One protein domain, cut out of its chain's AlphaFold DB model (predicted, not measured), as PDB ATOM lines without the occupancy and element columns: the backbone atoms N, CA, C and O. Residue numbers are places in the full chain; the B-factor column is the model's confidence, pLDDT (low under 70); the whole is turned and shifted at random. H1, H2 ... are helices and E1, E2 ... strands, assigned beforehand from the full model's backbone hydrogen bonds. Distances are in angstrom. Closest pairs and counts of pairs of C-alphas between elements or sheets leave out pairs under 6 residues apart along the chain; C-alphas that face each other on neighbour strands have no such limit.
ATOM      1  N   VAL A   7     -25.043 -54.789-128.338       62.66
ATOM      2  CA  VAL A   7     -24.154 -54.697-127.169       62.66
ATOM      3  C   VAL A   7     -23.127 -55.839-127.135       62.66
ATOM      4  O   VAL A   7     -22.026 -55.661-126.619       62.66
ATOM      5  N   ALA A   8     -23.458 -57.013-127.684       63.97
ATOM      6  CA  ALA A   8     -22.555 -58.163-127.702       63.97
ATOM      7  C   ALA A   8     -21.427 -58.002-128.739       63.97
ATOM      8  O   ALA A   8     -20.291 -58.372-128.452       63.97
ATOM      9  N   ALA A   9     -21.722 -57.399-129.896       67.56
ATOM     10  CA  ALA A   9     -20.755 -57.197-130.976       67.56
ATOM     11  C   ALA A   9     -19.663 -56.180-130.599       67.56
ATOM     12  O   ALA A   9     -18.476 -56.461-130.721       67.56
ATOM     13  N   GLU A  10     -20.048 -55.029-130.041       72.31
ATOM     14  CA  GLU A  10     -19.078 -54.002-129.633       72.31
ATOM     15  C   GLU A  10     -18.166 -54.493-128.487       72.31
ATOM     16  O   GLU A  10     -16.967 -54.205-128.455       72.31
ATOM     17  N   ALA A  11     -18.709 -55.292-127.561       73.94
ATOM     18  CA  ALA A  11     -17.925 -55.924-126.502       73.94
ATOM     19  C   ALA A  11     -16.938 -56.975-127.047       73.94
ATOM     20  O   ALA A  11     -15.813 -57.076-126.549       73.94
ATOM     21  N   PHE A  12     -17.344 -57.736-128.068       74.00
ATOM     22  CA  PHE A  12     -16.502 -58.721-128.748       74.00
ATOM     23  C   PHE A  12     -15.322 -58.062-129.471       74.00
ATOM     24  O   PHE A  12     -14.175 -58.464-129.255       74.00
ATOM     25  N   ASP A  13     -15.581 -57.026-130.271       81.00
ATOM     26  CA  ASP A  13     -14.542 -56.325-131.033       81.00
ATOM     27  C   ASP A  13     -13.505 -55.704-130.097       81.00
ATOM     28  O   ASP A  13     -12.294 -55.831-130.299       81.00
ATOM     29  N   LYS A  14     -13.981 -55.095-129.005       81.56
ATOM     30  CA  LYS A  14     -13.112 -54.492-127.999       81.56
ATOM     31  C   LYS A  14     -12.211 -55.522-127.317       81.56
ATOM     32  O   LYS A  14     -11.020 -55.255-127.165       81.56
ATOM     33  N   LEU A  15     -12.741 -56.685-126.924       80.00
ATOM     34  CA  LEU A  15     -11.913 -57.731-126.317       80.00
ATOM     35  C   LEU A  15     -10.922 -58.317-127.326       80.00
ATOM     36  O   LEU A  15      -9.770 -58.552-126.973       80.00
ATOM     37  N   THR A  16     -11.351 -58.568-128.560       79.38
ATOM     38  CA  THR A  16     -10.480 -59.153-129.589       79.38
ATOM     39  C   THR A  16      -9.287 -58.240-129.856       79.38
ATOM     40  O   THR A  16      -8.146 -58.690-129.761       79.38
ATOM     41  N   ALA A  17      -9.530 -56.939-130.037       83.81
ATOM     42  CA  ALA A  17      -8.470 -55.941-130.160       83.81
ATOM     43  C   ALA A  17      -7.561 -55.900-128.916       83.81
ATOM     44  O   ALA A  17      -6.344 -55.741-129.023       83.81
ATOM     45  N   GLU A  18      -8.135 -56.074-127.724       82.88
ATOM     46  CA  GLU A  18      -7.392 -56.109-126.467       82.88
ATOM     47  C   GLU A  18      -6.480 -57.347-126.341       82.88
ATOM     48  O   GLU A  18      -5.351 -57.234-125.850       82.88
ATOM     49  N   ILE A  19      -6.948 -58.513-126.796       81.50
ATOM     50  CA  ILE A  19      -6.171 -59.757-126.849       81.50
ATOM     51  C   ILE A  19      -5.046 -59.612-127.871       81.50
ATOM     52  O   ILE A  19      -3.895 -59.881-127.532       81.50
ATOM     53  N   GLU A  20      -5.356 -59.158-129.087       79.81
ATOM     54  CA  GLU A  20      -4.387 -58.958-130.172       79.81
ATOM     55  C   GLU A  20      -3.269 -57.995-129.770       79.81
ATOM     56  O   GLU A  20      -2.090 -58.313-129.930       79.81
ATOM     57  N   ALA A  21      -3.616 -56.867-129.144       82.69
ATOM     58  CA  ALA A  21      -2.645 -55.893-128.654       82.69
ATOM     59  C   ALA A  21      -1.702 -56.454-127.571       82.69
ATOM     60  O   ALA A  21      -0.624 -55.901-127.344       82.69
ATOM     61  N   ARG A  22      -2.092 -57.539-126.891       81.88
ATOM     62  CA  ARG A  22      -1.312 -58.194-125.829       81.88
ATOM     63  C   ARG A  22      -0.768 -59.566-126.224       81.88
ATOM     64  O   ARG A  22      -0.301 -60.311-125.359       81.88
ATOM     65  N   GLN A  23      -0.786 -59.907-127.511       78.94
ATOM     66  CA  GLN A  23      -0.176 -61.143-127.986       78.94
ATOM     67  C   GLN A  23       1.344 -61.091-127.827       78.94
ATOM     68  O   GLN A  23       2.036 -60.197-128.320       78.94
ATOM     69  N   HIS A  24       1.879 -62.098-127.142       84.69
ATOM     70  CA  HIS A  24       3.307 -62.266-126.930       84.69
ATOM     71  C   HIS A  24       3.703 -63.722-127.164       84.69
ATOM     72  O   HIS A  24       3.030 -64.653-126.729       84.69
ATOM     73  N   THR A  25       4.844 -63.922-127.817       90.69
ATOM     74  CA  THR A  25       5.515 -65.225-127.901       90.69
ATOM     75  C   THR A  25       6.051 -65.639-126.528       90.69
ATOM     76  O   THR A  25       6.351 -64.787-125.686       90.69
ATOM     77  N   LEU A  26       6.274 -66.938-126.304       91.69
ATOM     78  CA  LEU A  26       6.875 -67.441-125.057       91.69
ATOM     79  C   LEU A  26       8.221 -66.770-124.745       91.69
ATOM     80  O   LEU A  26       8.488 -66.390-123.604       91.69
ATOM     81  N   ALA A  27       9.034 -66.528-125.776       93.44
ATOM     82  CA  ALA A  27      10.296 -65.816-125.638       93.44
ATOM     83  C   ALA A  27      10.104 -64.352-125.200       93.44
ATOM     84  O   ALA A  27      10.914 -63.824-124.438       93.44
ATOM     85  N   GLN A  28       9.054 -63.670-125.670       93.75
ATOM     86  CA  GLN A  28       8.715 -62.315-125.218       93.75
ATOM     87  C   GLN A  28       8.227 -62.321-123.765       93.75
ATOM     88  O   GLN A  28       8.717 -61.512-122.980       93.75
ATOM     89  N   VAL A  29       7.370 -63.274-123.378       93.81
ATOM     90  CA  VAL A  29       6.920 -63.445-121.983       93.81
ATOM     91  C   VAL A  29       8.113 -63.663-121.049       93.81
ATOM     92  O   VAL A  29       8.267 -62.956-120.053       93.81
ATOM     93  N   ARG A  30       9.020 -64.583-121.398       95.50
ATOM     94  CA  ARG A  30      10.222 -64.864-120.605       95.50
ATOM     95  C   ARG A  30      11.126 -63.635-120.467       95.50
ATOM     96  O   ARG A  30      11.590 -63.338-119.366       95.50
ATOM     97  N   ARG A  31      11.380 -62.913-121.566       94.31
ATOM     98  CA  ARG A  31      12.212 -61.693-121.552       94.31
ATOM     99  C   ARG A  31      11.577 -60.575-120.728       94.31
ATOM    100  O   ARG A  31      12.296 -59.921-119.982       94.31
ATOM    101  N   ALA A  32      10.258 -60.392-120.803       92.75
ATOM    102  CA  ALA A  32       9.537 -59.409-119.993       92.75
ATOM    103  C   ALA A  32       9.670 -59.687-118.485       92.75
ATOM    104  O   ALA A  32       9.712 -58.761-117.680       92.75
ATOM    105  N   ARG A  33       9.810 -60.963-118.108       93.88
ATOM    106  CA  ARG A  33      10.093 -61.408-116.735       93.88
ATOM    107  C   ARG A  33      11.583 -61.436-116.379       93.88
ATOM    108  O   ARG A  33      11.918 -61.833-115.272       93.88
ATOM    109  N   GLN A  34      12.469 -61.023-117.289       94.06
ATOM    110  CA  GLN A  34      13.927 -61.005-117.101       94.06
ATOM    111  C   GLN A  34      14.528 -62.390-116.790       94.06
ATOM    112  O   GLN A  34      15.566 -62.506-116.144       94.06
ATOM    113  N   LEU A  35      13.892 -63.462-117.275       94.38
ATOM    114  CA  LEU A  35      14.338 -64.838-117.053       94.38
ATOM    115  C   LEU A  35      15.217 -65.322-118.213       94.38
ATOM    116  O   LEU A  35      14.968 -65.015-119.383       94.38
ATOM    117  N   THR A  36      16.240 -66.125-117.922       96.00
ATOM    118  CA  THR A  36      17.023 -66.811-118.964       96.00
ATOM    119  C   THR A  36      16.345 -68.119-119.368       96.00
ATOM    120  O   THR A  36      15.522 -68.666-118.632       96.00
ATOM    121  N   GLN A  37      16.688 -68.650-120.545       95.12
ATOM    122  CA  GLN A  37      16.199 -69.972-120.958       95.12
ATOM    123  C   GLN A  37      16.680 -71.078-120.007       95.12
ATOM    124  O   GLN A  37      15.952 -72.037-119.794       95.12
ATOM    125  N   ALA A  38      17.863 -70.926-119.399       95.88
ATOM    126  CA  ALA A  38      18.375 -71.872-118.412       95.88
ATOM    127  C   ALA A  38      17.510 -71.901-117.141       95.88
ATOM    128  O   ALA A  38      17.186 -72.982-116.666       95.88
ATOM    129  N   VAL A  39      17.068 -70.737-116.645       94.81
ATOM    130  CA  VAL A  39      16.186 -70.656-115.464       94.81
ATOM    131  C   VAL A  39      14.840 -71.336-115.728       94.81
ATOM    132  O   VAL A  39      14.370 -72.117-114.906       94.81
ATOM    133  N   ILE A  40      14.236 -71.092-116.896       95.12
ATOM    134  CA  ILE A  40      13.003 -71.791-117.290       95.12
ATOM    135  C   ILE A  40      13.250 -73.292-117.460       95.12
ATOM    136  O   ILE A  40      12.416 -74.093-117.048       95.12
ATOM    137  N   GLY A  41      14.396 -73.673-118.021       94.19
ATOM    138  CA  GLY A  41      14.796 -75.067-118.181       94.19
ATOM    139  C   GLY A  41      14.846 -75.808-116.851       94.19
ATOM    140  O   GLY A  41      14.228 -76.858-116.723       94.19
ATOM    141  N   THR A  42      15.465 -75.217-115.828       93.94
ATOM    142  CA  THR A  42      15.479 -75.781-114.470       93.94
ATOM    143  C   THR A  42      14.068 -76.004-113.920       93.94
ATOM    144  O   THR A  42      13.800 -77.056-113.352       93.94
ATOM    145  N   ASN A  43      13.147 -75.059-114.129       91.69
ATOM    146  CA  ASN A  43      11.768 -75.178-113.637       91.69
ATOM    147  C   ASN A  43      10.937 -76.230-114.392       91.69
ATOM    148  O   ASN A  43       9.957 -76.737-113.850       91.69
ATOM    149  N   LEU A  44      11.298 -76.530-115.641       92.00
ATOM    150  CA  LEU A  44      10.590 -77.476-116.509       92.00
ATOM    151  C   LEU A  44      11.297 -78.831-116.645       92.00
ATOM    152  O   LEU A  44      10.823 -79.662-117.416       92.00
ATOM    153  N   ASP A  45      12.408 -79.042-115.935       92.69
ATOM    154  CA  ASP A  45      13.304 -80.196-116.100       92.69
ATOM    155  C   ASP A  45      13.734 -80.402-117.569       92.69
ATOM    156  O   ASP A  45      13.635 -81.473-118.166       92.69
ATOM    157  N   MET A  46      14.159 -79.303-118.196       93.00
ATOM    158  CA  MET A  46      14.565 -79.225-119.596       93.00
ATOM    159  C   MET A  46      15.923 -78.541-119.733       93.00
ATOM    160  O   MET A  46      16.232 -77.572-119.041       93.00
ATOM    161  N   ASP A  47      16.723 -78.978-120.705       94.88
ATOM    162  CA  ASP A  47      17.920 -78.234-121.084       94.88
ATOM    163  C   ASP A  47      17.570 -76.926-121.832       94.88
ATOM    164  O   ASP A  47      16.479 -76.742-122.382       94.88
ATOM    165  N   GLN A  48      18.522 -75.992-121.883       92.69
ATOM    166  CA  GLN A  48      18.329 -74.692-122.535       92.69
ATOM    167  C   GLN A  48      18.008 -74.819-124.040       92.69
ATOM    168  O   GLN A  48      17.253 -74.008-124.584       92.69
ATOM    169  N   SER A  49      18.528 -75.846-124.720       94.00
ATOM    170  CA  SER A  49      18.230 -76.101-126.135       94.00
ATOM    171  C   SER A  49      16.776 -76.546-126.333       94.00
ATOM    172  O   SER A  49      16.130 -76.145-127.302       94.00
ATOM    173  N   ALA A  50      16.237 -77.334-125.400       92.50
ATOM    174  CA  ALA A  50      14.858 -77.789-125.376       92.50
ATOM    175  C   ALA A  50      13.902 -76.622-125.118       92.50
ATOM    176  O   ALA A  50      12.907 -76.504-125.831       92.50
ATOM    177  N   VAL A  51      14.251 -75.706-124.208       93.06
ATOM    178  CA  VAL A  51      13.497 -74.458-123.998       93.06
ATOM    179  C   VAL A  51      13.521 -73.582-125.250       93.06
ATOM    180  O   VAL A  51      12.483 -73.071-125.663       93.06
ATOM    181  N   SER A  52      14.670 -73.450-125.916       93.56
ATOM    182  CA  SER A  52      14.757 -72.708-127.179       93.56
ATOM    183  C   SER A  52      13.847 -73.306-128.258       93.56
ATOM    184  O   SER A  52      13.089 -72.577-128.894       93.56
ATOM    185  N   ARG A  53      13.837 -74.638-128.424       93.19
ATOM    186  CA  ARG A  53      12.907 -75.312-129.347       93.19
ATOM    187  C   ARG A  53      11.451 -75.095-128.945       93.19
ATOM    188  O   ARG A  53      10.628 -74.852-129.821       93.19
ATOM    189  N   LEU A  54      11.135 -75.172-127.652       92.19
ATOM    190  CA  LEU A  54       9.789 -74.933-127.130       92.19
ATOM    191  C   LEU A  54       9.286 -73.530-127.495       92.19
ATOM    192  O   LEU A  54       8.161 -73.400-127.960       92.19
ATOM    193  N   GLU A  55      10.126 -72.500-127.367       91.94
ATOM    194  CA  GLU A  55       9.770 -71.113-127.702       91.94
ATOM    195  C   GLU A  55       9.478 -70.880-129.196       91.94
ATOM    196  O   GLU A  55       8.826 -69.890-129.526       91.94
ATOM    197  N   HIS A  56       9.945 -71.762-130.087       90.62
ATOM    198  CA  HIS A  56       9.789 -71.637-131.544       90.62
ATOM    199  C   HIS A  56       8.795 -72.639-132.152       90.62
ATOM    200  O   HIS A  56       8.557 -72.605-133.359       90.62
ATOM    201  N   ARG A  57       8.237 -73.561-131.359       88.38
ATOM    202  CA  ARG A  57       7.255 -74.536-131.853       88.38
ATOM    203  C   ARG A  57       5.909 -73.865-132.123       88.38
ATOM    204  O   ARG A  57       5.444 -73.058-131.329       88.38
ATOM    205  N   SER A  58       5.270 -74.269-133.220       72.62
ATOM    206  CA  SER A  58       3.914 -73.846-133.598       72.62
ATOM    207  C   SER A  58       2.807 -74.664-132.927       72.62
ATOM    208  O   SER A  58       1.652 -74.260-132.977       72.62
ATOM    209  N   ASP A  59       3.149 -75.800-132.315       80.06
ATOM    210  CA  ASP A  59       2.216 -76.660-131.585       80.06
ATOM    211  C   ASP A  59       2.860 -77.144-130.275       80.06
ATOM    212  O   ASP A  59       4.019 -77.584-130.248       80.06
ATOM    213  N   ILE A  60       2.131 -76.984-129.169       83.62
ATOM    214  CA  ILE A  60       2.582 -77.250-127.802       83.62
ATOM    215  C   ILE A  60       1.406 -77.829-127.017       83.62
ATOM    216  O   ILE A  60       0.307 -77.277-127.017       83.62
ATOM    217  N   LEU A  61       1.653 -78.913-126.277       87.62
ATOM    218  CA  LEU A  61       0.666 -79.456-125.349       87.62
ATOM    219  C   LEU A  61       0.255 -78.390-124.327       87.62
ATOM    220  O   LEU A  61       1.102 -77.745-123.707       87.62
ATOM    221  N   LEU A  62      -1.049 -78.251-124.082       86.31
ATOM    222  CA  LEU A  62      -1.568 -77.265-123.130       86.31
ATOM    223  C   LEU A  62      -0.996 -77.445-121.715       86.31
ATOM    224  O   LEU A  62      -0.801 -76.466-120.998       86.31
ATOM    225  N   SER A  63      -0.700 -78.685-121.316       86.06
ATOM    226  CA  SER A  63      -0.013 -78.980-120.054       86.06
ATOM    227  C   SER A  63       1.373 -78.336-120.007       86.06
ATOM    228  O   SER A  63       1.695 -77.666-119.033       86.06
ATOM    229  N   THR A  64       2.158 -78.460-121.079       90.06
ATOM    230  CA  THR A  64       3.472 -77.819-121.205       90.06
ATOM    231  C   THR A  64       3.359 -76.297-121.204       90.06
ATOM    232  O   THR A  64       4.137 -75.633-120.522       90.06
ATOM    233  N   LEU A  65       2.368 -75.731-121.904       91.62
ATOM    234  CA  LEU A  65       2.118 -74.287-121.887       91.62
ATOM    235  C   LEU A  65       1.768 -73.791-120.476       91.62
ATOM    236  O   LEU A  65       2.288 -72.771-120.033       91.62
ATOM    237  N   ARG A  66       0.931 -74.535-119.743       91.50
ATOM    238  CA  ARG A  66       0.590 -74.225-118.349       91.50
ATOM    239  C   ARG A  66       1.830 -74.231-117.463       91.50
ATOM    240  O   ARG A  66       2.055 -73.244-116.767       91.50
ATOM    241  N   SER A  67       2.643 -75.284-117.528       91.00
ATOM    242  CA  SER A  67       3.886 -75.369-116.757       91.00
ATOM    243  C   SER A  67       4.841 -74.225-117.094       91.00
ATOM    244  O   SER A  67       5.444 -73.649-116.195       91.00
ATOM    245  N   PHE A  68       4.952 -73.844-118.371       94.12
ATOM    246  CA  PHE A  68       5.778 -72.710-118.785       94.12
ATOM    247  C   PHE A  68       5.301 -71.400-118.149       94.12
ATOM    248  O   PHE A  68       6.096 -70.672-117.557       94.12
ATOM    249  N   ILE A  69       4.001 -71.102-118.230       94.38
ATOM    250  CA  ILE A  69       3.432 -69.883-117.645       94.38
ATOM    251  C   ILE A  69       3.613 -69.873-116.119       94.38
ATOM    252  O   ILE A  69       4.053 -68.862-115.568       94.38
ATOM    253  N   GLN A  70       3.419 -71.012-115.454       93.44
ATOM    254  CA  GLN A  70       3.696 -71.167-114.022       93.44
ATOM    255  C   GLN A  70       5.173 -70.937-113.681       93.44
ATOM    256  O   GLN A  70       5.476 -70.219-112.732       93.44
ATOM    257  N   ALA A  71       6.102 -71.453-114.491       93.00
ATOM    258  CA  ALA A  71       7.539 -71.229-114.325       93.00
ATOM    259  C   ALA A  71       7.946 -69.753-114.490       93.00
ATOM    260  O   ALA A  71       8.985 -69.346-113.973       93.00
ATOM    261  N   THR A  72       7.134 -68.949-115.185       93.06
ATOM    262  CA  THR A  72       7.294 -67.485-115.270       93.06
ATOM    263  C   THR A  72       6.580 -66.718-114.149       93.06
ATOM    264  O   THR A  72       6.656 -65.488-114.108       93.06
ATOM    265  N   GLY A  73       5.897 -67.426-113.242       89.19
ATOM    266  CA  GLY A  73       5.142 -66.860-112.125       89.19
ATOM    267  C   GLY A  73       3.746 -66.360-112.502       89.19
ATOM    268  O   GLY A  73       3.302 -65.348-111.960       89.19
ATOM    269  N   GLY A  74       3.079 -67.001-113.466       90.81
ATOM    270  CA  GLY A  74       1.724 -66.646-113.887       90.81
ATOM    271  C   GLY A  74       0.751 -67.823-113.893       90.81
ATOM    272  O   GLY A  74       1.148 -68.984-113.794       90.81
ATOM    273  N   ASP A  75      -0.523 -67.500-114.095       89.38
ATOM    274  CA  ASP A  75      -1.611 -68.460-114.260       89.38
ATOM    275  C   ASP A  75      -2.140 -68.432-115.696       89.38
ATOM    276  O   ASP A  75      -2.348 -67.371-116.289       89.38
ATOM    277  N   LEU A  76      -2.354 -69.617-116.271       89.50
ATOM    278  CA  LEU A  76      -2.878 -69.753-117.628       89.50
ATOM    279  C   LEU A  76      -4.404 -69.883-117.610       89.50
ATOM    280  O   LEU A  76      -4.940 -70.912-117.173       89.50
ATOM    281  N   HIS A  77      -5.070 -68.883-118.189       87.06
ATOM    282  CA  HIS A  77      -6.496 -68.878-118.501       87.06
ATOM    283  C   HIS A  77      -6.703 -68.989-120.015       87.06
ATOM    284  O   HIS A  77      -6.007 -68.338-120.791       87.06
ATOM    285  N   LEU A  78      -7.664 -69.815-120.429       86.81
ATOM    286  CA  LEU A  78      -8.075 -69.951-121.823       86.81
ATOM    287  C   LEU A  78      -9.417 -69.255-122.009       86.81
ATOM    288  O   LEU A  78     -10.349 -69.510-121.249       86.81
ATOM    289  N   ILE A  79      -9.518 -68.405-123.022       86.12
ATOM    290  CA  ILE A  79     -10.745 -67.684-123.355       86.12
ATOM    291  C   ILE A  79     -11.146 -68.094-124.768       86.12
ATOM    292  O   ILE A  79     -10.332 -68.025-125.686       86.12
ATOM    293  N   ALA A  80     -12.390 -68.539-124.927       84.75
ATOM    294  CA  ALA A  80     -13.020 -68.750-126.221       84.75
ATOM    295  C   ALA A  80     -13.917 -67.559-126.551       84.75
ATOM    296  O   ALA A  80     -14.696 -67.099-125.715       84.75
ATOM    297  N   THR A  81     -13.816 -67.079-127.781       79.94
ATOM    298  CA  THR A  81     -14.619 -65.976-128.304       79.94
ATOM    299  C   THR A  81     -15.537 -66.506-129.397       79.94
ATOM    300  O   THR A  81     -15.098 -67.274-130.254       79.94
ATOM    301  N   TYR A  82     -16.798 -66.086-129.380       78.38
ATOM    302  CA  TYR A  82     -17.793 -66.458-130.382       78.38
ATOM    303  C   TYR A  82     -18.462 -65.188-130.915       78.38
ATOM    304  O   TYR A  82     -18.666 -64.269-130.124       78.38
ATOM    305  N   PRO A  83     -18.850 -65.142-132.200       71.69
ATOM    306  CA  PRO A  83     -19.557 -63.989-132.759       71.69
ATOM    307  C   PRO A  83     -20.879 -63.687-132.032       71.69
ATOM    308  O   PRO A  83     -21.218 -62.531-131.804       71.69
ATOM    309  N   ASP A  84     -21.580 -64.737-131.589       76.94
ATOM    310  CA  ASP A  84     -22.965 -64.633-131.106       76.94
ATOM    311  C   ASP A  84     -23.087 -64.650-129.572       76.94
ATOM    312  O   ASP A  84     -24.193 -64.733-129.030       76.94
ATOM    313  N   SER A  85     -21.970 -64.648-128.835       71.62
ATOM    314  CA  SER A  85     -22.015 -64.763-127.372       71.62
ATOM    315  C   SER A  85     -20.836 -64.088-126.672       71.62
ATOM    316  O   SER A  85     -19.751 -63.997-127.250       71.62
ATOM    317  N   PRO A  86     -21.012 -63.651-125.408       76.56
ATOM    318  CA  PRO A  86     -19.912 -63.129-124.616       76.56
ATOM    319  C   PRO A  86     -18.748 -64.132-124.502       76.56
ATOM    320  O   PRO A  86     -18.979 -65.343-124.502       76.56
ATOM    321  N   PRO A  87     -17.508 -63.645-124.343       80.81
ATOM    322  CA  PRO A  87     -16.322 -64.480-124.169       80.81
ATOM    323  C   PRO A  87     -16.490 -65.489-123.031       80.81
ATOM    324  O   PRO A  87     -16.904 -65.138-121.924       80.81
ATOM    325  N   VAL A  88     -16.134 -66.746-123.291       83.62
ATOM    326  CA  VAL A  88     -16.283 -67.850-122.341       83.62
ATOM    327  C   VAL A  88     -14.911 -68.280-121.845       83.62
ATOM    328  O   VAL A  88     -14.046 -68.674-122.626       83.62
ATOM    329  N   SER A  89     -14.708 -68.247-120.527       85.25
ATOM    330  CA  SER A  89     -13.518 -68.842-119.917       85.25
ATOM    331  C   SER A  89     -13.618 -70.363-119.987       85.25
ATOM    332  O   SER A  89     -14.530 -70.964-119.421       85.25
ATOM    333  N   LEU A  90     -12.647 -70.996-120.636       84.62
ATOM    334  CA  LEU A  90     -12.559 -72.444-120.726       84.62
ATOM    335  C   LEU A  90     -11.856 -73.023-119.494       84.62
ATOM    336  O   LEU A  90     -10.846 -72.509-119.005       84.62
ATOM    337  N   GLN A  91     -12.378 -74.147-119.021       79.94
ATOM    338  CA  GLN A  91     -11.704 -75.044-118.089       79.94
ATOM    339  C   GLN A  91     -11.483 -76.362-118.827       79.94
ATOM    340  O   GLN A  91     -12.430 -76.939-119.352       79.94
ATOM    341  N   ILE A  92     -10.229 -76.814-118.912       72.56
ATOM    342  CA  ILE A  92      -9.886 -78.077-119.574       72.56
ATOM    343  C   ILE A  92      -9.541 -79.108-118.506       72.56
ATOM    344  O   ILE A  92      -8.579 -78.933-117.760       72.56
ATOM    345  N   GLY A  93     -10.336 -80.174-118.459       69.75
ATOM    346  CA  GLY A  93     -10.265 -81.231-117.454       69.75
ATOM    347  C   GLY A  93     -11.627 -81.470-116.794       69.75
ATOM    348  O   GLY A  93     -12.540 -80.661-116.969       69.75
ATOM    349  N   PRO A  94     -11.790 -82.578-116.053       65.38
ATOM    350  CA  PRO A  94     -13.022 -82.843-115.327       65.38
ATOM    351  C   PRO A  94     -13.217 -81.775-114.254       65.38
ATOM    352  O   PRO A  94     -12.325 -81.510-113.445       65.38
ATOM    353  N   THR A  95     -14.399 -81.166-114.226       61.59
ATOM    354  CA  THR A  95     -14.752 -80.304-113.102       61.59
ATOM    355  C   THR A  95     -15.039 -81.167-111.863       61.59
ATOM    356  O   THR A  95     -15.455 -82.328-111.985       61.59
ATOM    357  N   PRO A  96     -14.865 -80.642-110.637       63.00
ATOM    358  CA  PRO A  96     -15.304 -81.348-109.431       63.00
ATOM    359  C   PRO A  96     -16.786 -81.763-109.504       63.00
ATOM    360  O   PRO A  96     -17.163 -82.808-108.972       63.00
ATOM    361  N   ALA A  97     -17.605 -80.990-110.228       62.47
ATOM    362  CA  ALA A  97     -19.005 -81.296-110.510       62.47
ATOM    363  C   ALA A  97     -19.189 -82.529-111.423       62.47
ATOM    364  O   ALA A  97     -20.084 -83.339-111.169       62.47
ATOM    365  N   ASP A  98     -18.321 -82.740-112.418       60.00
ATOM    366  CA  ASP A  98     -18.352 -83.937-113.279       60.00
ATOM    367  C   ASP A  98     -17.970 -85.215-112.527       60.00
ATOM    368  O   ASP A  98     -18.554 -86.281-112.737       60.00
ATOM    369  N   THR A  99     -17.029 -85.108-111.586       57.69
ATOM    370  CA  THR A  99     -16.491 -86.271-110.860       57.69
ATOM    371  C   THR A  99     -17.550 -86.929-109.963       57.69
ATOM    372  O   THR A  99     -17.583 -88.155-109.820       57.69
ATOM    373  N   GLY A 100     -18.455 -86.132-109.380       59.41
ATOM    374  CA  GLY A 100     -19.573 -86.634-108.573       59.41
ATOM    375  C   GLY A 100     -20.639 -87.363-109.398       59.41
ATOM    376  O   GLY A 100     -21.205 -88.356-108.941       59.41
ATOM    377  N   ASN A 101     -20.869 -86.918-110.636       59.25
ATOM    378  CA  ASN A 101     -21.865 -87.495-111.538       59.25
ATOM    379  C   ASN A 101     -21.376 -88.823-112.149       59.25
ATOM    380  O   ASN A 101     -22.160 -89.747-112.363       59.25
ATOM    381  N   GLN A 102     -20.065 -88.965-112.367       58.53
ATOM    382  CA  GLN A 102     -19.476 -90.168-112.961       58.53
ATOM    383  C   GLN A 102     -19.508 -91.382-112.018       58.53
ATOM    384  O   GLN A 102     -19.943 -92.458-112.428       58.53
ATOM    385  N   ARG A 103     -19.202 -91.195-110.722       57.72
ATOM    386  CA  ARG A 103     -19.333 -92.268-109.711       57.72
ATOM    387  C   ARG A 103     -20.780 -92.735-109.528       57.72
ATOM    388  O   ARG A 103     -21.023 -93.916-109.298       57.72
ATOM    389  N   GLN A 104     -21.746 -91.821-109.633       58.50
ATOM    390  CA  GLN A 104     -23.171 -92.154-109.511       58.50
ATOM    391  C   GLN A 104     -23.685 -92.935-110.728       58.50
ATOM    392  O   GLN A 104     -24.472 -93.871-110.573       58.50
ATOM    393  N   ARG A 105     -23.208 -92.611-111.935       56.38
ATOM    394  CA  ARG A 105     -23.541 -93.354-113.162       56.38
ATOM    395  C   ARG A 105     -22.927 -94.753-113.169       56.38
ATOM    396  O   ARG A 105     -23.632 -95.707-113.477       56.38
ATOM    397  N   GLU A 106     -21.674 -94.904-112.746       57.09
ATOM    398  CA  GLU A 106     -21.016 -96.216-112.632       57.09
ATOM    399  C   GLU A 106     -21.680 -97.114-111.575       57.09
ATOM    400  O   GLU A 106     -21.903 -98.298-111.825       57.09
ATOM    401  N   ALA A 107     -22.112 -96.549-110.440       59.00
ATOM    402  CA  ALA A 107     -22.870 -97.284-109.422       59.00
ATOM    403  C   ALA A 107     -24.286 -97.696-109.879       59.00
ATOM    404  O   ALA A 107     -24.855 -98.640-109.334       59.00
ATOM    405  N   THR A 108     -24.850 -97.016-110.884       59.62
ATOM    406  CA  THR A 108     -26.185 -97.315-111.436       59.62
ATOM    407  C   THR A 108     -26.143 -98.413-112.511       59.62
ATOM    408  O   THR A 108     -27.149 -99.078-112.745       59.62
ATOM    409  N   ILE A 109     -24.987 -98.642-113.150       59.69
ATOM    410  CA  ILE A 109     -24.834 -99.581-114.280       59.69
ATOM    411  C   ILE A 109     -24.309-100.962-113.834       59.69
ATOM    412  O   ILE A 109     -24.357-101.918-114.608       59.69
ATOM    413  N   ALA A 110     -23.856-101.122-112.585       59.06
ATOM    414  CA  ALA A 110     -23.422-102.424-112.079       59.06
ATOM    415  C   ALA A 110     -24.585-103.445-112.120       59.06
ATOM    416  O   ALA A 110     -25.606-103.244-111.451       59.06
TER     417      ALA A 110
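What this domain is: This is residues 7 to 110 of the 115 residues of the protein "Transcriptional regulator" of Acidimicrobiia bacterium (UniProt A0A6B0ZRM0). A two-stranded hairpin, E1 and E2, has helix H1 near it at one end of the model, and a head of four short helices, H2 to H5, forms the other end. Residues 93 to 110, with H6, stick out as a free tail. The printed part has 104 residues with six named helices and two named strands, in the order H1 H2 H3 H4 H5 E1 E2 H6; the sheet, E1 - E2, is antiparallel and the class is mostly helix. The whole is loose, with a radius of gyration of the C-alphas of 18.7 A, and flat, spanning 52 by 45 by 22 A.

How they stand to each other: Start at the hairpin of E1, residues 78 to 82, and E2, residues 85 to 90: N 80 and O 88 are within hydrogen-bond range at 2.8 A, and the directions differ by 158 degrees. H1, residues 7 to 21, comes closest to E2 at the C-alphas of Ala 8 and Pro 86, 6.4 A. In the head, H3, residues 37 to 44, touches H4, residues 48 to 56, about perpendicular at 88 degrees, closest at the C-alphas of Ala 38 and Gln 48, 5.0 A. H3 also touches H5, residues 62 to 71, at a steep tilt of 65 degrees, opposite ways, closest at the C-alphas of Asn 43 and Ala 71, 5.8 A. H2, residues 26 to 32, is close to H4 but not clearly touching, the closest C-alphas being those of Leu 26 and Glu 55, 5.4 A. H6, residues 96 to 109, touches no helix. Every O i to N i+4 pair is within hydrogen-bond range in H1 to H5, and 6 of 10 in H6.

Where its parts are: Find C-alpha 7 at (-24.154, -54.697, -127.169); from there H1 runs 21.6 A. E1 measures 13.4 A and E2 13.9 A. H6 runs 21.1 A to C-alpha 109 at (-24.834, -99.581, -114.280).

The domain as a whole: The two C-alphas farthest apart, of Gln 34 and Ala 110, are 56.0 A apart. The printed part has no cut, and no link is long. Residues 7 to 9 and 93 to 110 have pLDDT under 70.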